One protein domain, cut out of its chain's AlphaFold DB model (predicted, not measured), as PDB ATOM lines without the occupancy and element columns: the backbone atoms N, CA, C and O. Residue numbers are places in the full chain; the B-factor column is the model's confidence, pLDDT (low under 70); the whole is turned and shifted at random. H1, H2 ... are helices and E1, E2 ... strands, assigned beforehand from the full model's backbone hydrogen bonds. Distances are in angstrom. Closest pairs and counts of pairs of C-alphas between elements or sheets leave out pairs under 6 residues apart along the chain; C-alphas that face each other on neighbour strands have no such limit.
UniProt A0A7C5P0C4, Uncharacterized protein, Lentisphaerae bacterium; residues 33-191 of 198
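This is residues 33 to 191 of the 198 residues of an uncharacterized protein of Lentisphaerae bacterium (UniProt A0A7C5P0C4). This is a long helical hairpin with a small head: H1 and H2 run side by side, and at their base lies a twisted sheet of five strands with H3 packed across one face. The small hairpin E5 and E6 completes the head, with E5 reaching H3 and E6 near H2. The printed part has 159 residues, with three named helices and seven named strands in the order E1 H1 H2 E2 E3 E4 E5 E6 E7 H3; the class is mixed, helices and strands. The larger sheet runs E4 E3 E2 E1 E7, all antiparallel. The whole is loose, a rod of 72 by 33 by 27 A, with a radius of gyration of the C-alphas of 21.5 A.

Start at E1, residues 33 to 40, which bends by 56 degrees at residue 37. Next come H1, residues 43 to 71, and H2, residues 78 to 102, a helical hairpin at a shallow tilt of 12 degrees, opposite ways. H1 touches H2 with its residues 46 to 57 alone; the closest C-alphas, of Lys 53 and Ser 95, are 5.9 A apart. E2, residues 108 to 113, is antiparallel to E1; look for N 35 and O 111 at 2.8 A. E3, residues 123 to 129, and E4, residues 135 to 141, continue a meander from E2, each strand the antiparallel neighbour of the one before; N 125 and O 110, and N 126 and O 138, are each 2.8 A apart. H1 only grazes this sheet with residues 43 to 50. E5, residues 159 to 162, and E6, residues 168 to 171, form a hairpin, with N 161 and O 169 at 2.8 A. E7, residues 176 to 178, is an edge strand beside E1, with N 39 and O 177 at 2.8 A. H3, residues 181 to 189, is on the sheet at a height of 9.0 A; its closest C-alpha to E1 is that of Leu 184, 5.6 A from that of Leu 37. In H2 and H3 every O i to N i+4 pair is within hydrogen-bond range; in H1, 22 of 25 are.

Find C-alpha 33 at (3.278, 35.841, 19.920), where E1 begins; it spans 20.7 A. H1 spans 41.3 A from C-alpha 43 at (-15.673, 35.651, 34.041), with a kink of 27 degrees near residue 65, and H2 spans 35.8 A. E3 and E4 span 19.0 A and 19.6 A. H3 ends at C-alpha 189, (1.898, 52.186, 34.157).

The C-alphas farthest apart, of Gly 74 and Gly 117, are 73.3 A apart. The printed part has no cut. Look at residues 142 to 158 for the one long link, E4 to E5. Mean pLDDT of the printed part is 84.2; 19 residues are under 70, among them 71 to 76 and 150 to 154.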
ATOM      1  N   GLN A  33       3.031  36.442  18.617       86.31
ATOM      2  CA  GLN A  33       3.278  35.841  19.920       86.31
ATOM      3  C   GLN A  33       2.284  36.415  20.934       86.31
ATOM      4  O   GLN A  33       2.252  37.618  21.199       86.31
ATOM      5  N   LYS A  34       1.463  35.541  21.524       91.69
ATOM      6  CA  LYS A  34       0.505  35.910  22.571       91.69
ATOM      7  C   LYS A  34       1.086  35.626  23.952       91.69
ATOM      8  O   LYS A  34       1.233  34.472  24.344       91.69
ATOM      9  N   ILE A  35       1.315  36.677  24.733       92.25
ATOM     10  CA  ILE A  35       1.751  36.584  26.130       92.25
ATOM     11  C   ILE A  35       0.578  36.930  27.043       92.25
ATOM     12  O   ILE A  35       0.076  38.053  27.041       92.25
ATOM     13  N   VAL A  36       0.125  35.979  27.858       94.06
ATOM     14  CA  VAL A  36      -0.948  36.244  28.828       94.06
ATOM     15  C   VAL A  36      -0.389  36.987  30.040       94.06
ATOM     16  O   VAL A  36       0.562  36.536  30.671       94.06
ATOM     17  N   LEU A  37      -1.011  38.113  30.390       93.25
ATOM     18  CA  LEU A  37      -0.620  38.957  31.520       93.25
ATOM     19  C   LEU A  37      -1.488  38.689  32.752       93.25
ATOM     20  O   LEU A  37      -0.983  38.621  33.873       93.25
ATOM     21  N   TYR A  38      -2.793  38.500  32.545       94.25
ATOM     22  CA  TYR A  38      -3.782  38.339  33.612       94.25
ATOM     23  C   TYR A  38      -4.961  37.462  33.166       94.25
ATOM     24  O   TYR A  38      -5.370  37.501  32.005       94.25
ATOM     25  N   LYS A  39      -5.537  36.698  34.102       93.88
ATOM     26  CA  LYS A  39      -6.762  35.904  33.926       93.88
ATOM     27  C   LYS A  39      -7.752  36.169  35.063       93.88
ATOM     28  O   LYS A  39      -7.468  35.879  36.222       93.88
ATOM     29  N   GLY A  40      -8.942  36.660  34.738       91.31
ATOM     30  CA  GLY A  40     -10.033  36.885  35.683       91.31
ATOM     31  C   GLY A  40     -10.855  35.620  35.924       91.31
ATOM     32  O   GLY A  40     -11.512  35.109  35.016       91.31
ATOM     33  N   ARG A  41     -10.882  35.120  37.165       88.31
ATOM     34  CA  ARG A  41     -11.650  33.912  37.528       88.31
ATOM     35  C   ARG A  41     -13.166  34.140  37.494       88.31
ATOM     36  O   ARG A  41     -13.917  33.223  37.161       88.31
ATOM     37  N   GLY A  42     -13.614  35.365  37.781       84.56
ATOM     38  CA  GLY A  42     -15.034  35.734  37.852       84.56
ATOM     39  C   GLY A  42     -15.776  35.697  36.513       84.56
ATOM     40  O   GLY A  42     -17.005  35.699  36.500       84.56
ATOM     41  N   ILE A  43     -15.068  35.592  35.382       87.19
ATOM     42  CA  ILE A  43     -15.673  35.651  34.041       87.19
ATOM     43  C   ILE A  43     -16.726  34.559  33.810       87.19
ATOM     44  O   ILE A  43     -17.686  34.764  33.072       87.19
ATOM     45  N   ARG A  44     -16.584  33.400  34.465       88.56
ATOM     46  CA  ARG A  44     -17.566  32.308  34.382       88.56
ATOM     47  C   ARG A  44     -18.875  32.671  35.078       88.56
ATOM     48  O   ARG A  44     -19.935  32.409  34.526       88.56
ATOM     49  N   VAL A  45     -18.795  33.313  36.245       88.88
ATOM     50  CA  VAL A  45     -19.977  33.773  36.991       88.88
ATOM     51  C   VAL A  45     -20.704  34.843  36.186       88.88
ATOM     52  O   VAL A  45     -21.897  34.712  35.935       88.88
ATOM     53  N   PHE A  46     -19.977  35.841  35.674       88.25
ATOM     54  CA  PHE A  46     -20.573  36.863  34.811       88.25
ATOM     55  C   PHE A  46     -21.189  36.275  33.540       88.25
ATOM     56  O   PHE A  46     -22.262  36.710  33.138       88.25
ATOM     57  N   ARG A  47     -20.576  35.251  32.934       90.38
ATOM     58  CA  ARG A  47     -21.160  34.547  31.782       90.38
ATOM     59  C   ARG A  47     -22.511  33.929  32.128       90.38
ATOM     60  O   ARG A  47     -23.443  34.062  31.342       90.38
ATOM     61  N   VAL A  48     -22.614  33.268  33.280       90.44
ATOM     62  CA  VAL A  48     -23.879  32.684  33.745       90.44
ATOM     63  C   VAL A  48     -24.910  33.784  33.985       90.44
ATOM     64  O   VAL A  48     -25.999  33.691  33.435       90.44
ATOM     65  N   LEU A  49     -24.559  34.860  34.695       88.94
ATOM     66  CA  LEU A  49     -25.470  35.981  34.962       88.94
ATOM     67  C   LEU A  49     -25.993  36.627  33.669       88.94
ATOM     68  O   LEU A  49     -27.196  36.822  33.504       88.94
ATOM     69  N   VAL A  50     -25.099  36.908  32.718       87.12
ATOM     70  CA  VAL A  50     -25.457  37.505  31.422       87.12
ATOM     71  C   VAL A  50     -26.341  36.576  30.596       87.12
ATOM     72  O   VAL A  50     -27.180  37.064  29.850       87.12
ATOM     73  N   ARG A  51     -26.194  35.254  30.712       88.25
ATOM     74  CA  ARG A  51     -27.088  34.300  30.038       88.25
ATOM     75  C   ARG A  51     -28.413  34.132  30.778       88.25
ATOM     76  O   ARG A  51     -29.449  33.985  30.138       88.25
ATOM     77  N   PHE A  52     -28.408  34.234  32.104       86.38
ATOM     78  CA  PHE A  52     -29.613  34.126  32.918       86.38
ATOM     79  C   PHE A  52     -30.596  35.275  32.665       86.38
ATOM     80  O   PHE A  52     -31.799  35.045  32.675       86.38
ATOM     81  N   LYS A  53     -30.115  36.483  32.329       83.06
ATOM     82  CA  LYS A  53     -30.995  37.601  31.924       83.06
ATOM     83  C   LYS A  53     -31.900  37.230  30.737       83.06
ATOM     84  O   LYS A  53     -33.054  37.634  30.681       83.06
ATOM     85  N   ILE A  54     -31.378  36.435  29.796       73.38
ATOM     86  CA  ILE A  54     -32.114  35.997  28.605       73.38
ATOM     87  C   ILE A  54     -33.183  34.999  29.034       73.38
ATOM     88  O   ILE A  54     -34.324  35.117  28.613       73.38
ATOM     89  N   PHE A  55     -32.840  34.081  29.941       76.88
ATOM     90  CA  PHE A  55     -33.805  33.149  30.517       76.88
ATOM     91  C   PHE A  55     -34.926  33.870  31.280       76.88
ATOM     92  O   PHE A  55     -36.085  33.500  31.133       76.88
ATOM     93  N   GLN A  56     -34.614  34.931  32.032       76.44
ATOM     94  CA  GLN A  56     -35.620  35.749  32.722       76.44
ATOM     95  C   GLN A  56     -36.580  36.423  31.736       76.44
ATOM     96  O   GLN A  56     -37.792  36.330  31.907       76.44
ATOM     97  N   LEU A  57     -36.063  37.052  30.676       75.06
ATOM     98  CA  LEU A  57     -36.904  37.701  29.666       75.06
ATOM     99  C   LEU A  57     -37.726  36.690  28.856       75.06
ATOM    100  O   LEU A  57     -38.914  36.912  28.640       75.06
ATOM    101  N   SER A  58     -37.133  35.564  28.452       77.62
ATOM    102  CA  SER A  58     -37.841  34.490  27.749       77.62
ATOM    103  C   SER A  58     -38.889  33.813  28.629       77.62
ATOM    104  O   SER A  58     -39.964  33.499  28.137       77.62
ATOM    105  N   GLY A  59     -38.611  33.620  29.920       79.62
ATOM    106  CA  GLY A  59     -39.570  33.081  30.881       79.62
ATOM    107  C   GLY A  59     -40.768  34.008  31.065       79.62
ATOM    108  O   GLY A  59     -41.906  33.563  30.947       79.62
ATOM    109  N   ILE A  60     -40.524  35.310  31.256       74.12
ATOM    110  CA  ILE A  60     -41.589  36.319  31.353       74.12
ATOM    111  C   ILE A  60     -42.411  36.344  30.059       74.12
ATOM    112  O   ILE A  60     -43.626  36.174  30.112       74.12
ATOM    113  N   ALA A  61     -41.765  36.466  28.897       73.75
ATOM    114  CA  ALA A  61     -42.452  36.509  27.607       73.75
ATOM    115  C   ALA A  61     -43.222  35.212  27.295       73.75
ATOM    116  O   ALA A  61     -44.354  35.262  26.823       73.75
ATOM    117  N   GLY A  62     -42.640  34.049  27.597       79.44
ATOM    118  CA  GLY A  62     -43.276  32.748  27.396       79.44
ATOM    119  C   GLY A  62     -44.469  32.529  28.325       79.44
ATOM    120  O   GLY A  62     -45.486  31.999  27.892       79.44
ATOM    121  N   SER A  63     -44.380  32.991  29.577       75.94
ATOM    122  CA  SER A  63     -45.492  32.944  30.537       75.94
ATOM    123  C   SER A  63     -46.601  33.953  30.232       75.94
ATOM    124  O   SER A  63     -47.748  33.720  30.609       75.94
ATOM    125  N   ALA A  64     -46.291  35.031  29.504       72.69
ATOM    126  CA  ALA A  64     -47.259  36.058  29.141       72.69
ATOM    127  C   ALA A  64     -48.362  35.528  28.216       72.69
ATOM    128  O   ALA A  64     -49.491  35.990  28.324       72.69
ATOM    129  N   ILE A  65     -48.075  34.547  27.348       69.38
ATOM    130  CA  ILE A  65     -49.076  33.965  26.438       69.38
ATOM    131  C   ILE A  65     -50.136  33.163  27.222       69.38
ATOM    132  O   ILE A  65     -51.311  33.512  27.114       69.38
ATOM    133  N   PRO A  66     -49.783  32.171  28.070       71.44
ATOM    134  CA  PRO A  66     -50.751  31.503  28.940       71.44
ATOM    135  C   PRO A  66     -51.506  32.473  29.853       71.44
ATOM    136  O   PRO A  66     -52.730  32.399  29.945       71.44
ATOM    137  N   LEU A  67     -50.804  33.424  30.481       69.38
ATOM    138  CA  LEU A  67     -51.435  34.446  31.319       69.38
ATOM    139  C   LEU A  67     -52.441  35.278  30.531       69.38
ATOM    140  O   LEU A  67     -53.548  35.474  31.008       69.38
ATOM    141  N   ALA A  68     -52.102  35.714  29.319       67.69
ATOM    142  CA  ALA A  68     -53.022  36.448  28.460       67.69
ATOM    143  C   ALA A  68     -54.229  35.592  28.059       67.69
ATOM    144  O   ALA A  68     -55.342  36.101  28.081       67.69
ATOM    145  N   THR A  69     -54.052  34.301  27.762       70.69
ATOM    146  CA  THR A  69     -55.179  33.408  27.433       70.69
ATOM    147  C   THR A  69     -56.104  33.141  28.623       70.69
ATOM    148  O   THR A  69     -57.316  33.109  28.451       70.69
ATOM    149  N   ILE A  70     -55.558  33.005  29.838       70.38
ATOM    150  CA  ILE A  70     -56.344  32.832  31.070       70.38
ATOM    151  C   ILE A  70     -57.037  34.147  31.444       70.38
ATOM    152  O   ILE A  70     -58.195  34.144  31.848       70.38
ATOM    153  N   LEU A  71     -56.345  35.278  31.288       65.81
ATOM    154  CA  LEU A  71     -56.874  36.601  31.608       65.81
ATOM    155  C   LEU A  71     -57.864  37.115  30.566       65.81
ATOM    156  O   LEU A  71     -58.728  37.875  30.958       65.81
ATOM    157  N   GLN A  72     -57.798  36.698  29.295       61.50
ATOM    158  CA  GLN A  72     -58.814  37.001  28.270       61.50
ATOM    159  C   GLN A  72     -60.179  36.363  28.566       61.50
ATOM    160  O   GLN A  72     -61.175  36.769  27.972       61.50
ATOM    161  N   ALA A  73     -60.259  35.417  29.510       61.19
ATOM    162  CA  ALA A  73     -61.532  34.995  30.091       61.19
ATOM    163  C   ALA A  73     -62.157  36.070  31.020       61.19
ATOM    164  O   ALA A  73     -63.270  35.882  31.505       61.19
ATOM    165  N   GLY A  74     -61.468  37.196  31.252       62.00
ATOM    166  CA  GLY A  74     -61.949  38.407  31.921       62.00
ATOM    167  C   GLY A  74     -61.490  39.689  31.202       62.00
ATOM    168  O   GLY A  74     -60.659  39.666  30.296       62.00
ATOM    169  N   GLU A  75     -62.047  40.843  31.570       63.19
ATOM    170  CA  GLU A  75     -61.656  42.126  30.971       63.19
ATOM    171  C   GLU A  75     -60.185  42.464  31.267       63.19
ATOM    172  O   GLU A  75     -59.744  42.516  32.420       63.19
ATOM    173  N   ALA A  76     -59.409  42.743  30.216       65.31
ATOM    174  CA  ALA A  76     -58.036  43.211  30.345       65.31
ATOM    175  C   ALA A  76     -58.014  44.653  30.894       65.31
ATOM    176  O   ALA A  76     -58.052  45.626  30.147       65.31
ATOM    177  N   SER A  77     -57.952  44.785  32.220       77.25
ATOM    178  CA  SER A  77     -57.844  46.075  32.909       77.25
ATOM    179  C   SER A  77     -56.551  46.821  32.547       77.25
ATOM    180  O   SER A  77     -55.472  46.223  32.484       77.25
ATOM    181  N   LEU A  78     -56.635  48.151  32.397       79.75
ATOM    182  CA  LEU A  78     -55.489  49.060  32.221       79.75
ATOM    183  C   LEU A  78     -54.386  48.821  33.268       79.75
ATOM    184  O   LEU A  78     -53.200  48.922  32.961       79.75
ATOM    185  N   PHE A  79     -54.767  48.445  34.491       79.31
ATOM    186  CA  PHE A  79     -53.827  48.116  35.558       79.31
ATOM    187  C   PHE A  79     -52.928  46.917  35.204       79.31
ATOM    188  O   PHE A  79     -51.718  46.978  35.408       79.31
ATOM    189  N   ASN A  80     -53.476  45.866  34.584       75.69
ATOM    190  CA  ASN A  80     -52.705  44.693  34.153       75.69
ATOM    191  C   ASN A  80     -51.731  45.045  33.022       75.69
ATOM    192  O   ASN A  80     -50.590  44.581  33.021       75.69
ATOM    193  N   ALA A  81     -52.158  45.900  32.087       78.62
ATOM    194  CA  ALA A  81     -51.297  46.395  31.016       78.62
ATOM    195  C   ALA A  81     -50.124  47.224  31.570       78.62
ATOM    196  O   ALA A  81     -48.983  47.039  31.145       78.62
ATOM    197  N   LEU A  82     -50.379  48.082  32.562       81.50
ATOM    198  CA  LEU A  82     -49.343  48.864  33.239       81.50
ATOM    199  C   LEU A  82     -48.356  47.977  34.007       81.50
ATOM    200  O   LEU A  82     -47.148  48.193  33.909       81.50
ATOM    201  N   LEU A  83     -48.840  46.960  34.725       83.19
ATOM    202  CA  LEU A  83     -47.977  46.006  35.425       83.19
ATOM    203  C   LEU A  83     -47.095  45.210  34.452       83.19
ATOM    204  O   LEU A  83     -45.886  45.104  34.665       83.19
ATOM    205  N   ALA A  84     -47.670  44.699  33.359       77.88
ATOM    206  CA  ALA A  84     -46.922  43.981  32.330       77.88
ATOM    207  C   ALA A  84     -45.873  44.883  31.655       77.88
ATOM    208  O   ALA A  84     -44.712  44.492  31.516       77.88
ATOM    209  N   GLY A  85     -46.253  46.114  31.302       81.50
ATOM    210  CA  GLY A  85     -45.341  47.110  30.741       81.50
ATOM    211  C   GLY A  85     -44.200  47.465  31.697       81.50
ATOM    212  O   GLY A  85     -43.039  47.489  31.286       81.50
ATOM    213  N   GLY A  86     -44.504  47.659  32.983       84.94
ATOM    214  CA  GLY A  86     -43.513  47.929  34.024       84.94
ATOM    215  C   GLY A  86     -42.506  46.790  34.201       84.94
ATOM    216  O   GLY A  86     -41.304  47.047  34.291       84.94
ATOM    217  N   LEU A  87     -42.964  45.535  34.180       82.62
ATOM    218  CA  LEU A  87     -42.093  44.356  34.259       82.62
ATOM    219  C   LEU A  87     -41.156  44.246  33.052       82.62
ATOM    220  O   LEU A  87     -39.958  44.014  33.225       82.62
ATOM    221  N   LEU A  88     -41.676  44.444  31.838       82.31
ATOM    222  CA  LEU A  88     -40.866  44.410  30.617       82.31
ATOM    223  C   LEU A  88     -39.832  45.539  30.600       82.31
ATOM    224  O   LEU A  88     -38.656  45.298  30.314       82.31
ATOM    225  N   PHE A  89     -40.246  46.754  30.960       85.69
ATOM    226  CA  PHE A  89     -39.355  47.907  31.033       85.69
ATOM    227  C   PHE A  89     -38.259  47.705  32.087       85.69
ATOM    228  O   PHE A  89     -37.072  47.824  31.778       85.69
ATOM    229  N   GLY A  90     -38.632  47.318  33.311       86.62
ATOM    230  CA  GLY A  90     -37.690  47.045  34.396       86.62
ATOM    231  C   GLY A  90     -36.709  45.921  34.055       86.62
ATOM    232  O   GLY A  90     -35.502  46.070  34.254       86.62
ATOM    233  N   GLY A  91     -37.199  44.828  33.462       84.50
ATOM    234  CA  GLY A  91     -36.367  43.721  32.984       84.50
ATOM    235  C   GLY A  91     -35.387  44.146  31.887       84.50
ATOM    236  O   GLY A  91     -34.218  43.748  31.910       84.50
ATOM    237  N   GLY A  92     -35.825  45.001  30.959       85.81
ATOM    238  CA  GLY A  92     -34.982  45.579  29.912       85.81
ATOM    239  C   GLY A  92     -33.873  46.476  30.470       85.81
ATOM    240  O   GLY A  92     -32.705  46.327  30.091       85.81
ATOM    241  N   VAL A  93     -34.202  47.354  31.423       89.94
ATOM    242  CA  VAL A  93     -33.228  48.229  32.098       89.94
ATOM    243  C   VAL A  93     -32.212  47.405  32.889       89.94
ATOM    244  O   VAL A  93     -31.006  47.584  32.707       89.94
ATOM    245  N   ALA A  94     -32.668  46.445  33.698       87.25
ATOM    246  CA  ALA A  94     -31.790  45.560  34.464       87.25
ATOM    247  C   ALA A  94     -30.862  44.738  33.548       87.25
ATOM    248  O   ALA A  94     -29.662  44.623  33.805       87.25
ATOM    249  N   SER A  95     -31.389  44.233  32.429       87.38
ATOM    250  CA  SER A  95     -30.612  43.495  31.423       87.38
ATOM    251  C   SER A  95     -29.546  44.360  30.752       87.38
ATOM    252  O   SER A  95     -28.425  43.896  30.514       87.38
ATOM    253  N   THR A  96     -29.881  45.618  30.462       87.81
ATOM    254  CA  THR A  96     -28.960  46.595  29.872       87.81
ATOM    255  C   THR A  96     -27.858  46.965  30.857       87.81
ATOM    256  O   THR A  96     -26.686  46.952  30.482       87.81
ATOM    257  N   ALA A  97     -28.199  47.204  32.127       90.56
ATOM    258  CA  ALA A  97     -27.227  47.470  33.182       90.56
ATOM    259  C   ALA A  97     -26.261  46.289  33.369       90.56
ATOM    260  O   ALA A  97     -25.042  46.473  33.370       90.56
ATOM    261  N   LEU A  98     -26.781  45.059  33.442       90.38
ATOM    262  CA  LEU A  98     -25.949  43.865  33.585       90.38
ATOM    263  C   LEU A  98     -24.988  43.696  32.403       90.38
ATOM    264  O   LEU A  98     -23.808  43.421  32.612       90.38
ATOM    265  N   TRP A  99     -25.465  43.910  31.173       89.25
ATOM    266  CA  TRP A  99     -24.614  43.907  29.982       89.25
ATOM    267  C   TRP A  99     -23.545  45.007  30.025       89.25
ATOM    268  O   TRP A  99     -22.374  44.751  29.736       89.25
ATOM    269  N   TYR A 100     -23.934  46.223  30.408       90.62
ATOM    270  CA  TYR A 100     -23.041  47.371  30.503       90.62
ATOM    271  C   TYR A 100     -21.885  47.110  31.478       90.62
ATOM    272  O   TYR A 100     -20.732  47.412  31.162       90.62
ATOM    273  N   TYR A 101     -22.140  46.504  32.636       89.81
ATOM    274  CA  TYR A 101     -21.070  46.175  33.581       89.81
ATOM    275  C   TYR A 101     -20.291  44.914  33.185       89.81
ATOM    276  O   TYR A 101     -19.063  44.900  33.282       89.81
ATOM    277  N   SER A 102     -20.950  43.876  32.658       89.44
ATOM    278  CA  SER A 102     -20.272  42.628  32.282       89.44
ATOM    279  C   SER A 102     -19.249  42.823  31.168       89.44
ATOM    280  O   SER A 102     -18.201  42.181  31.176       89.44
ATOM    281  N   ARG A 103     -19.526  43.728  30.219       92.00
ATOM    282  CA  ARG A 103     -18.629  44.020  29.093       92.00
ATOM    283  C   ARG A 103     -17.364  44.782  29.502       92.00
ATOM    284  O   ARG A 103     -16.476  44.954  28.675       92.00
ATOM    285  N   ARG A 104     -17.294  45.285  30.737       93.88
ATOM    286  CA  ARG A 104     -16.112  45.962  31.297       93.88
ATOM    287  C   ARG A 104     -15.232  45.013  32.095       93.88
ATOM    288  O   ARG A 104     -14.033  45.246  32.201       93.88
ATOM    289  N   TYR A 105     -15.804  43.940  32.639       93.88
ATOM    290  CA  TYR A 105     -15.047  42.957  33.400       93.88
ATOM    291  C   TYR A 105     -14.139  42.133  32.479       93.88
ATOM    292  O   TYR A 105     -14.603  41.449  31.562       93.88
ATOM    293  N   VAL A 106     -12.835  42.176  32.742       95.06
ATOM    294  CA  VAL A 106     -11.826  41.496  31.927       95.06
ATOM    295  C   VAL A 106     -11.643  40.059  32.408       95.06
ATOM    296  O   VAL A 106     -11.244  39.796  33.545       95.06
ATOM    297  N   GLY A 107     -11.911  39.109  31.517       94.06
ATOM    298  CA  GLY A 107     -11.659  37.687  31.733       94.06
ATOM    299  C   GLY A 107     -10.225  37.277  31.428       94.06
ATOM    300  O   GLY A 107      -9.686  36.397  32.089       94.06
ATOM    301  N   GLU A 108      -9.582  37.922  30.462       95.50
ATOM    302  CA  GLU A 108      -8.169  37.710  30.147       95.50
ATOM    303  C   GLU A 108      -7.578  38.992  29.568       95.50
ATOM    304  O   GLU A 108      -8.224  39.674  28.775       95.50
ATOM    305  N   LEU A 109      -6.351  39.302  29.974       94.75
ATOM    306  CA  LEU A 109      -5.539  40.354  29.385       94.75
ATOM    307  C   LEU A 109      -4.289  39.705  28.803       94.75
ATOM    308  O   LEU A 109      -3.559  39.012  29.522       94.75
ATOM    309  N   SER A 110      -4.032  39.927  27.522       94.62
ATOM    310  CA  SER A 110      -2.838  39.412  26.853       94.62
ATOM    311  C   SER A 110      -2.178  40.474  25.998       94.62
ATOM    312  O   SER A 110      -2.861  41.268  25.365       94.62
ATOM    313  N   LEU A 111      -0.855  40.448  25.954       92.81
ATOM    314  CA  LEU A 111      -0.054  41.219  25.023       92.81
ATOM    315  C   LEU A 111       0.129  40.401  23.743       92.81
ATOM    316  O   LEU A 111       0.509  39.230  23.810       92.81
ATOM    317  N   LEU A 112      -0.160  41.008  22.602       91.19
ATOM    318  CA  LEU A 112       0.093  40.452  21.282       91.19
ATOM    319  C   LEU A 112       1.273  41.191  20.675       91.19
ATOM    320  O   LEU A 112       1.259  42.417  20.545       91.19
ATOM    321  N   LEU A 113       2.297  40.424  20.340       86.00
ATOM    322  CA  LEU A 113       3.537  40.921  19.779       86.00
ATOM    323  C   LEU A 113       3.601  40.509  18.309       86.00
ATOM    324  O   LEU A 113       3.452  39.316  18.020       86.00
ATOM    325  N   PRO A 114       3.796  41.463  17.385       81.25
ATOM    326  CA  PRO A 114       3.933  41.136  15.982       81.25
ATOM    327  C   PRO A 114       5.223  40.338  15.711       81.25
ATOM    328  O   PRO A 114       6.211  40.504  16.431       81.25
ATOM    329  N   PRO A 115       5.228  39.501  14.660       70.81
ATOM    330  CA  PRO A 115       6.339  38.608  14.324       70.81
ATOM    331  C   PRO A 115       7.685  39.304  14.088       70.81
ATOM    332  O   PRO A 115       8.726  38.714  14.350       70.81
ATOM    333  N   GLU A 116       7.680  40.554  13.621       68.94
ATOM    334  CA  GLU A 116       8.900  41.325  13.325       68.94
ATOM    335  C   GLU A 116       9.617  41.864  14.577       68.94
ATOM    336  O   GLU A 116      10.585  42.610  14.457       68.94
ATOM    337  N   GLY A 117       9.145  41.551  15.791       63.09
ATOM    338  CA  GLY A 117       9.742  42.065  17.030       63.09
ATOM    339  C   GLY A 117       9.547  43.574  17.231       63.09
ATOM    340  O   GLY A 117      10.056  44.151  18.196       63.09
ATOM    341  N   ASP A 118       8.774  44.223  16.355       70.06
ATOM    342  CA  ASP A 118       8.456  45.640  16.445       70.06
ATOM    343  C   ASP A 118       7.489  45.900  17.608       70.06
ATOM    344  O   ASP A 118       6.261  45.908  17.483       70.06
ATOM    345  N   SER A 119       8.079  46.135  18.778       67.62
ATOM    346  CA  SER A 119       7.371  46.485  20.012       67.62
ATOM    347  C   SER A 119       6.485  47.733  19.889       67.62
ATOM    348  O   SER A 119       5.612  47.931  20.735       67.62
ATOM    349  N   THR A 120       6.650  48.559  18.846       69.19
ATOM    350  CA  THR A 120       5.812  49.747  18.622       69.19
ATOM    351  C   THR A 120       4.420  49.411  18.089       69.19
ATOM    352  O   THR A 120       3.494  50.203  18.282       69.19
ATOM    353  N   LYS A 121       4.257  48.228  17.485       78.69
ATOM    354  CA  LYS A 121       2.985  47.686  16.981       78.69
ATOM    355  C   LYS A 121       2.338  46.691  17.948       78.69
ATOM    356  O   LYS A 121       1.350  46.049  17.601       78.69
ATOM    357  N   ALA A 122       2.895  46.525  19.147       85.06
ATOM    358  CA  ALA A 122       2.328  45.631  20.142       85.06
ATOM    359  C   ALA A 122       0.937  46.118  20.584       85.06
ATOM    360  O   ALA A 122       0.737  47.300  20.880       85.06
ATOM    361  N   VAL A 123      -0.018  45.192  20.651       91.50
ATOM    362  CA  VAL A 123      -1.399  45.480  21.056       91.50
ATOM    363  C   VAL A 123      -1.773  44.673  22.288       91.50
ATOM    364  O   VAL A 123      -1.332  43.542  22.495       91.50
ATOM    365  N   VAL A 124      -2.600  45.261  23.137       93.44
ATOM    366  CA  VAL A 124      -3.147  44.629  24.329       93.44
ATOM    367  C   VAL A 124      -4.554  44.156  24.010       93.44
ATOM    368  O   VAL A 124      -5.442  44.945  23.705       93.44
ATOM    369  N   ARG A 125      -4.760  42.847  24.107       95.38
ATOM    370  CA  ARG A 125      -6.051  42.199  23.912       95.38
ATOM    371  C   ARG A 125      -6.782  42.076  25.241       95.38
ATOM    372  O   ARG A 125      -6.366  41.317  26.123       95.38
ATOM    373  N   PHE A 126      -7.908  42.767  25.346       95.69
ATOM    374  CA  PHE A 126      -8.889  42.633  26.414       95.69
ATOM    375  C   PHE A 126      -9.925  41.590  26.014       95.69
ATOM    376  O   PHE A 126     -10.657  41.749  25.044       95.69
ATOM    377  N   SER A 127     -10.011  40.501  26.766       95.38
ATOM    378  CA  SER A 127     -11.058  39.500  26.588       95.38
ATOM    379  C   SER A 127     -12.190  39.748  27.567       95.38
ATOM    380  O   SER A 127     -12.034  39.526  28.771       95.38
ATOM    381  N   VAL A 128     -13.333  40.179  27.054       95.12
ATOM    382  CA  VAL A 128     -14.533  40.525  27.824       95.12
ATOM    383  C   VAL A 128     -15.718  39.667  27.396       95.12
ATOM    384  O   VAL A 128     -15.594  38.787  26.545       95.12
ATOM    385  N   LEU A 129     -16.872  39.875  28.028       93.56
ATOM    386  CA  LEU A 129     -18.122  39.248  27.610       93.56
ATOM    387  C   LEU A 129     -18.924  40.198  26.724       93.56
ATOM    388  O   LEU A 129     -19.161  41.350  27.093       93.56
ATOM    389  N   GLY A 130     -19.391  39.678  25.597       90.25
ATOM    390  CA  GLY A 130     -20.385  40.326  24.755       90.25
ATOM    391  C   GLY A 130     -21.800  40.204  25.329       90.25
ATOM    392  O   GLY A 130     -22.034  39.620  26.392       90.25
ATOM    393  N   PHE A 131     -22.778  40.721  24.583       86.19
ATOM    394  CA  PHE A 131     -24.186  40.755  25.000       86.19
ATOM    395  C   PHE A 131     -24.774  39.376  25.343       86.19
ATOM    396  O   PHE A 131     -25.536  39.264  26.303       86.19
ATOM    397  N   TRP A 132     -24.375  38.339  24.604       85.31
ATOM    398  CA  TRP A 132     -24.836  36.952  24.758       85.31
ATOM    399  C   TRP A 132     -24.013  36.130  25.771       85.31
ATOM    400  O   TRP A 132     -24.186  34.918  25.907       85.31
ATOM    401  N   GLY A 133     -23.059  36.760  26.464       87.38
ATOM    402  CA  GLY A 133     -22.116  36.062  27.343       87.38
ATOM    403  C   GLY A 133     -21.042  35.267  26.588       87.38
ATOM    404  O   GLY A 133     -20.325  34.465  27.189       87.38
ATOM    405  N   ASN A 134     -20.913  35.472  25.278       91.31
ATOM    406  CA  ASN A 134     -19.782  34.959  24.509       91.31
ATOM    407  C   ASN A 134     -18.546  35.819  24.772       91.31
ATOM    408  O   ASN A 134     -18.662  36.991  25.125       91.31
ATOM    409  N   ARG A 135     -17.360  35.222  24.639       91.62
ATOM    410  CA  ARG A 135     -16.104  35.961  24.764       91.62
ATOM    411  C   ARG A 135     -15.945  36.875  23.549       91.62
ATOM    412  O   ARG A 135     -16.131  36.431  22.424       91.62
ATOM    413  N   GLU A 136     -15.573  38.117  23.800       93.88
ATOM    414  CA  GLU A 136     -15.243  39.123  22.799       93.88
ATOM    415  C   GLU A 136     -13.825  39.616  23.087       93.88
ATOM    416  O   GLU A 136     -13.484  39.885  24.242       93.88
ATOM    417  N   ASN A 137     -12.987  39.675  22.058       94.94
ATOM    418  CA  ASN A 137     -11.615  40.151  22.172       94.94
ATOM    419  C   ASN A 137     -11.542  41.555  21.575       94.94
ATOM    420  O   ASN A 137     -11.936  41.748  20.429       94.94
ATOM    421  N   VAL A 138     -11.039  42.505  22.354       94.31
ATOM    422  CA  VAL A 138     -10.832  43.892  21.939       94.31
ATOM    423  C   VAL A 138      -9.339  44.159  21.956       94.31
ATOM    424  O   VAL A 138      -8.716  44.094  23.016       94.31
ATOM    425  N   ASP A 139      -8.778  44.426  20.785       94.38
ATOM    426  CA  ASP A 139      -7.357  44.709  20.621       94.38
ATOM    427  C   ASP A 139      -7.148  46.220  20.654       94.38
ATOM    428  O   ASP A 139      -7.763  46.962  19.893       94.38
ATOM    429  N   VAL A 140      -6.305  46.667  21.578       91.69
ATOM    430  CA  VAL A 140      -6.084  48.081  21.885       91.69
ATOM    431  C   VAL A 140      -4.596  48.373  21.781       91.69
ATOM    432  O   VAL A 140      -3.774  47.607  22.292       91.69
ATOM    433  N   SER A 141      -4.222  49.479  21.143       89.62
ATOM    434  CA  SER A 141      -2.823  49.904  21.124       89.62
ATOM    435  C   SER A 141      -2.369  50.278  22.532       89.62
ATOM    436  O   SER A 141      -3.106  50.903  23.291       89.62
ATOM    437  N   ILE A 142      -1.125  49.959  22.890       87.50
ATOM    438  CA  ILE A 142      -0.578  50.332  24.207       87.50
ATOM    439  C   ILE A 142      -0.646  51.850  24.431       87.50
ATOM    440  O   ILE A 142      -0.829  52.292  25.560       87.50
ATOM    441  N   LYS A 143      -0.544  52.643  23.356       87.44
ATOM    442  CA  LYS A 143      -0.613  54.111  23.404       87.44
ATOM    443  C   LYS A 143      -1.982  54.636  23.846       87.44
ATOM    444  O   LYS A 143      -2.049  55.730  24.393       87.44
ATOM    445  N   ASP A 144      -3.040  53.860  23.630       90.12
ATOM    446  CA  ASP A 144      -4.408  54.267  23.950       90.12
ATOM    447  C   ASP A 144      -4.775  53.942  25.405       90.12
ATOM    448  O   ASP A 144      -5.782  54.436  25.916       90.12
ATOM    449  N   ILE A 145      -3.969  53.129  26.095       89.62
ATOM    450  CA  ILE A 145      -4.159  52.797  27.508       89.62
ATOM    451  C   ILE A 145      -3.626  53.953  28.349       89.62
ATOM    452  O   ILE A 145      -2.434  54.257  28.320       89.62
ATOM    453  N   LEU A 146      -4.504  54.581  29.133       88.44
ATOM    454  CA  LEU A 146      -4.090  55.665  30.012       88.44
ATOM    455  C   LEU A 146      -3.244  55.102  31.163       88.44
ATOM    456  O   LEU A 146      -3.733  54.244  31.907       88.44
ATOM    457  N   PRO A 147      -1.990  55.566  31.322       82.62
ATOM    458  CA  PRO A 147      -1.112  55.076  32.367       82.62
ATOM    459  C   PRO A 147      -1.640  55.499  33.733       82.62
ATOM    460  O   PRO A 147      -2.049  56.642  33.943       82.62
ATOM    461  N   ILE A 148      -1.613  54.567  34.678       79.00
ATOM    462  CA  ILE A 148      -2.048  54.821  36.050       79.00
ATOM    463  C   ILE A 148      -0.808  54.997  36.917       79.00
ATOM    464  O   ILE A 148       0.015  54.087  37.046       79.00
ATOM    465  N   GLU A 149      -0.676  56.175  37.522       72.75
ATOM    466  CA  GLU A 149       0.419  56.499  38.430       72.75
ATOM    467  C   GLU A 149      -0.032  56.457  39.894       72.75
ATOM    468  O   GLU A 149      -1.177  56.753  40.224       72.75
ATOM    469  N   GLY A 150       0.881  56.079  40.792       66.12
ATOM    470  CA  GLY A 150       0.689  56.226  42.240       66.12
ATOM    471  C   GLY A 150      -0.224  55.199  42.920       66.12
ATOM    472  O   GLY A 150      -0.373  55.252  44.139       66.12
ATOM    473  N   ILE A 151      -0.799  54.239  42.188       68.31
ATOM    474  CA  ILE A 151      -1.693  53.225  42.763       68.31
ATOM    475  C   ILE A 151      -1.003  51.863  42.844       68.31
ATOM    476  O   ILE A 151      -0.603  51.277  41.839       68.31
ATOM    477  N   ALA A 152      -0.929  51.325  44.062       68.50
ATOM    478  CA  ALA A 152      -0.504  49.954  44.302       68.50
ATOM    479  C   ALA A 152      -1.582  48.983  43.783       68.50
ATOM    480  O   ALA A 152      -2.689  48.891  44.322       68.50
ATOM    481  N   VAL A 153      -1.249  48.295  42.691       67.88
ATOM    482  CA  VAL A 153      -2.116  47.412  41.889       67.88
ATOM    483  C   VAL A 153      -2.784  46.309  42.731       67.88
ATOM    484  O   VAL A 153      -3.854  45.812  42.407       67.88
ATOM    485  N   ASP A 154      -2.174  45.933  43.847       65.56
ATOM    486  CA  ASP A 154      -2.600  44.902  44.792       65.56
ATOM    487  C   ASP A 154      -3.610  45.373  45.852       65.56
ATOM    488  O   ASP A 154      -4.303  44.540  46.438       65.56
ATOM    489  N   LYS A 155      -3.739  46.684  46.090       72.44
ATOM    490  CA  LYS A 155      -4.622  47.224  47.140       72.44
ATOM    491  C   LYS A 155      -6.061  47.455  46.684       72.44
ATOM    492  O   LYS A 155      -6.950  47.562  47.527       72.44
ATOM    493  N   ILE A 156      -6.314  47.512  45.376       78.56
ATOM    494  CA  ILE A 156      -7.654  47.760  44.830       78.56
ATOM    495  C   ILE A 156      -8.273  46.443  44.329       78.56
ATOM    496  O   ILE A 156      -7.730  45.811  43.421       78.56
ATOM    497  N   PRO A 157      -9.434  46.012  44.865       79.81
ATOM    498  CA  PRO A 157     -10.063  44.749  44.471       79.81
ATOM    499  C   PRO A 157     -10.595  44.757  43.031       79.81
ATOM    500  O   PRO A 157     -10.618  43.703  42.387       79.81
ATOM    501  N   PHE A 158     -11.002  45.930  42.540       86.69
ATOM    502  CA  PHE A 158     -11.439  46.196  41.170       86.69
ATOM    503  C   PHE A 158     -10.639  47.364  40.613       86.69
ATOM    504  O   PHE A 158     -10.927  48.522  40.897       86.69
ATOM    505  N   PHE A 159      -9.599  47.050  39.859       89.81
ATOM    506  CA  PHE A 159      -8.695  48.032  39.302       89.81
ATOM    507  C   PHE A 159      -9.212  48.512  37.939       89.81
ATOM    508  O   PHE A 159      -9.322  47.695  37.012       89.81
ATOM    509  N   PRO A 160      -9.553  49.803  37.805       91.44
ATOM    510  CA  PRO A 160     -10.004  50.361  36.541       91.44
ATOM    511  C   PRO A 160      -8.823  50.544  35.585       91.44
ATOM    512  O   PRO A 160      -7.757  50.989  35.991       91.44
ATOM    513  N   VAL A 161      -9.024  50.242  34.308       91.69
ATOM    514  CA  VAL A 161      -8.085  50.522  33.216       91.69
ATOM    515  C   VAL A 161      -8.835  51.320  32.166       91.69
ATOM    516  O   VAL A 161      -9.747  50.805  31.519       91.69
ATOM    517  N   THR A 162      -8.488  52.594  32.025       92.31
ATOM    518  CA  THR A 162      -9.153  53.483  31.072       92.31
ATOM    519  C   THR A 162      -8.454  53.407  29.720       92.31
ATOM    520  O   THR A 162      -7.235  53.546  29.639       92.31
ATOM    521  N   VAL A 163      -9.237  53.192  28.665       93.31
ATOM    522  CA  VAL A 163      -8.772  53.174  27.277       93.31
ATOM    523  C   VAL A 163      -9.356  54.378  26.547       93.31
ATOM    524  O   VAL A 163     -10.564  54.621  26.602       93.31
ATOM    525  N   THR A 164      -8.497  55.131  25.872       91.75
ATOM    526  CA  THR A 164      -8.864  56.298  25.067       91.75
ATOM    527  C   THR A 164      -9.749  55.866  23.901       91.75
ATOM    528  O   THR A 164      -9.399  54.954  23.161       91.75
ATOM    529  N   GLY A 165     -10.910  56.506  23.740       89.31
ATOM    530  CA  GLY A 165     -11.833  56.220  22.632       89.31
ATOM    531  C   GLY A 165     -12.701  54.964  22.786       89.31
ATOM    532  O   GLY A 165     -13.479  54.663  21.886       89.31
ATOM    533  N   ASP A 166     -12.621  54.248  23.912       92.25
ATOM    534  CA  ASP A 166     -13.481  53.093  24.203       92.25
ATOM    535  C   ASP A 166     -14.082  53.208  25.617       92.25
ATOM    536  O   ASP A 166     -14.637  54.242  26.000       92.25
ATOM    537  N   ARG A 167     -14.018  52.141  26.414       92.62
ATOM    538  CA  ARG A 167     -14.617  52.029  27.740       92.62
ATOM    539  C   ARG A 167     -13.533  51.850  28.788       92.62
ATOM    540  O   ARG A 167     -12.429  51.389  28.514       92.62
ATOM    541  N   GLN A 168     -13.895  52.126  30.034       94.19
ATOM    542  CA  GLN A 168     -13.093  51.694  31.167       94.19
ATOM    543  C   GLN A 168     -13.295  50.194  31.409       94.19
ATOM    544  O   GLN A 168     -14.419  49.730  31.621       94.19
ATOM    545  N   TYR A 169     -12.198  49.450  31.381       94.81
ATOM    546  CA  TYR A 169     -12.132  48.039  31.725       94.81
ATOM    547  C   TYR A 169     -11.859  47.864  33.216       94.81
ATOM    548  O   TYR A 169     -11.308  48.744  33.868       94.81
ATOM    549  N   VAL A 170     -12.240  46.716  33.768       93.12
ATOM    550  CA  VAL A 170     -12.049  46.399  35.182       93.12
ATOM    551  C   VAL A 170     -11.312  45.076  35.311       93.12
ATOM    552  O   VAL A 170     -11.795  44.022  34.882       93.12
ATOM    553  N   LEU A 171     -10.142  45.137  35.940       92.25
ATOM    554  CA  LEU A 171      -9.358  43.986  36.370       92.25
ATOM    555  C   LEU A 171      -9.678  43.699  37.836       92.25
ATOM    556  O   LEU A 171      -9.877  44.617  38.624       92.25
ATOM    557  N   SER A 172      -9.712  42.434  38.237       90.19
ATOM    558  CA  SER A 172      -9.868  42.078  39.645       90.19
ATOM    559  C   SER A 172      -8.641  41.329  40.123       90.19
ATOM    560  O   SER A 172      -8.546  40.115  39.971       90.19
ATOM    561  N   PHE A 173      -7.684  42.047  40.703       87.06
ATOM    562  CA  PHE A 173      -6.435  41.439  41.166       87.06
ATOM    563  C   PHE A 173      -6.612  40.568  42.404       87.06
ATOM    564  O   PHE A 173      -5.876  39.603  42.568       87.06
ATOM    565  N   ARG A 174      -7.633  40.847  43.226       85.56
ATOM    566  CA  ARG A 174      -7.961  40.024  44.399       85.56
ATOM    567  C   ARG A 174      -8.449  38.623  44.025       85.56
ATOM    568  O   ARG A 174      -8.143  37.666  44.726       85.56
ATOM    569  N   TYR A 175      -9.231  38.506  42.951       84.75
ATOM    570  CA  TYR A 175      -9.872  37.245  42.550       84.75
ATOM    571  C   TYR A 175      -9.316  36.660  41.244       84.75
ATOM    572  O   TYR A 175      -9.705  35.565  40.832       84.75
ATOM    573  N   GLY A 176      -8.450  37.396  40.556       87.00
ATOM    574  CA  GLY A 176      -7.809  36.997  39.314       87.00
ATOM    575  C   GLY A 176      -6.383  36.503  39.524       87.00
ATOM    576  O   GLY A 176      -5.764  36.700  40.563       87.00
ATOM    577  N   HIS A 177      -5.860  35.847  38.499       90.56
ATOM    578  CA  HIS A 177      -4.509  35.320  38.464       90.56
ATOM    579  C   HIS A 177      -3.628  36.213  37.588       90.56
ATOM    580  O   HIS A 177      -3.901  36.387  36.397       90.56
ATOM    581  N   ILE A 178      -2.550  36.750  38.156       91.00
ATOM    582  CA  ILE A 178      -1.543  37.517  37.417       91.00
ATOM    583  C   ILE A 178      -0.507  36.527  36.886       91.00
ATOM    584  O   ILE A 178       0.204  35.901  37.664       91.00
ATOM    585  N   ALA A 179      -0.438  36.368  35.566       90.56
ATOM    586  CA  ALA A 179       0.497  35.447  34.923       90.56
ATOM    587  C   ALA A 179       1.898  36.060  34.772       90.56
ATOM    588  O   ALA A 179       2.890  35.385  35.020       90.56
ATOM    589  N   ASN A 180       1.987  37.347  34.416       90.31
ATOM    590  CA  ASN A 180       3.261  38.059  34.324       90.31
ATOM    591  C   ASN A 180       3.144  39.455  34.942       90.31
ATOM    592  O   ASN A 180       2.713  40.407  34.294       90.31
ATOM    593  N   ARG A 181       3.532  39.570  36.216       87.38
ATOM    594  CA  ARG A 181       3.410  40.813  36.993       87.38
ATOM    595  C   ARG A 181       4.275  41.941  36.436       87.38
ATOM    596  O   ARG A 181       3.821  43.078  36.378       87.38
ATOM    597  N   ASN A 182       5.490  41.626  35.996       86.88
ATOM    598  CA  ASN A 182       6.426  42.627  35.493       86.88
ATOM    599  C   ASN A 182       5.921  43.254  34.190       86.88
ATOM    600  O   ASN A 182       5.885  44.476  34.074       86.88
ATOM    601  N   LEU A 183       5.483  42.435  33.227       87.62
ATOM    602  CA  LEU A 183       4.913  42.938  31.975       87.62
ATOM    603  C   LEU A 183       3.572  43.639  32.192       87.62
ATOM    604  O   LEU A 183       3.344  44.689  31.601       87.62
ATOM    605  N   LEU A 184       2.715  43.108  33.067       88.81
ATOM    606  CA  LEU A 184       1.448  43.748  33.412       88.81
ATOM    607  C   LEU A 184       1.669  45.158  33.970       88.81
ATOM    608  O   LEU A 184       1.042  46.101  33.501       88.81
ATOM    609  N   ASN A 185       2.592  45.315  34.920       87.25
ATOM    610  CA  ASN A 185       2.915  46.623  35.482       87.25
ATOM    611  C   ASN A 185       3.448  47.577  34.409       87.25
ATOM    612  O   ASN A 185       3.018  48.725  34.372       87.25
ATOM    613  N   LYS A 186       4.321  47.116  33.504       86.56
ATOM    614  CA  LYS A 186       4.816  47.941  32.387       86.56
ATOM    615  C   LYS A 186       3.685  48.420  31.478       86.56
ATOM    616  O   LYS A 186       3.648  49.595  31.135       86.56
ATOM    617  N   VAL A 187       2.750  47.532  31.134       87.06
ATOM    618  CA  VAL A 187       1.590  47.862  30.292       87.06
ATOM    619  C   VAL A 187       0.652  48.852  30.988       87.06
ATOM    620  O   VAL A 187       0.219  49.808  30.361       87.06
ATOM    621  N   LEU A 188       0.353  48.658  32.276       86.56
ATOM    622  CA  LEU A 188      -0.610  49.498  33.002       86.56
ATOM    623  C   LEU A 188      -0.051  50.856  33.442       86.56
ATOM    624  O   LEU A 188      -0.803  51.815  33.583       86.56
ATOM    625  N   THR A 189       1.253  50.941  33.701       81.31
ATOM    626  CA  THR A 189       1.898  52.186  34.157       81.31
ATOM    627  C   THR A 189       2.529  52.977  33.018       81.31
ATOM    628  O   THR A 189       2.953  54.107  33.232       81.31
ATOM    629  N   GLY A 190       2.674  52.378  31.830       74.00
ATOM    630  CA  GLY A 190       3.452  52.947  30.727       74.00
ATOM    631  C   GLY A 190       4.955  53.077  31.022       74.00
ATOM    632  O   GLY A 190       5.700  53.606  30.198       74.00
ATOM    633  N   LYS A 191       5.435  52.607  32.186       64.81
ATOM    634  CA  LYS A 191       6.832  52.750  32.614       64.81
ATOM    635  C   LYS A 191       7.666  51.563  32.138       64.81
ATOM    636  O   LYS A 191       7.522  50.443  32.623       64.81
TER     637      LYS A 191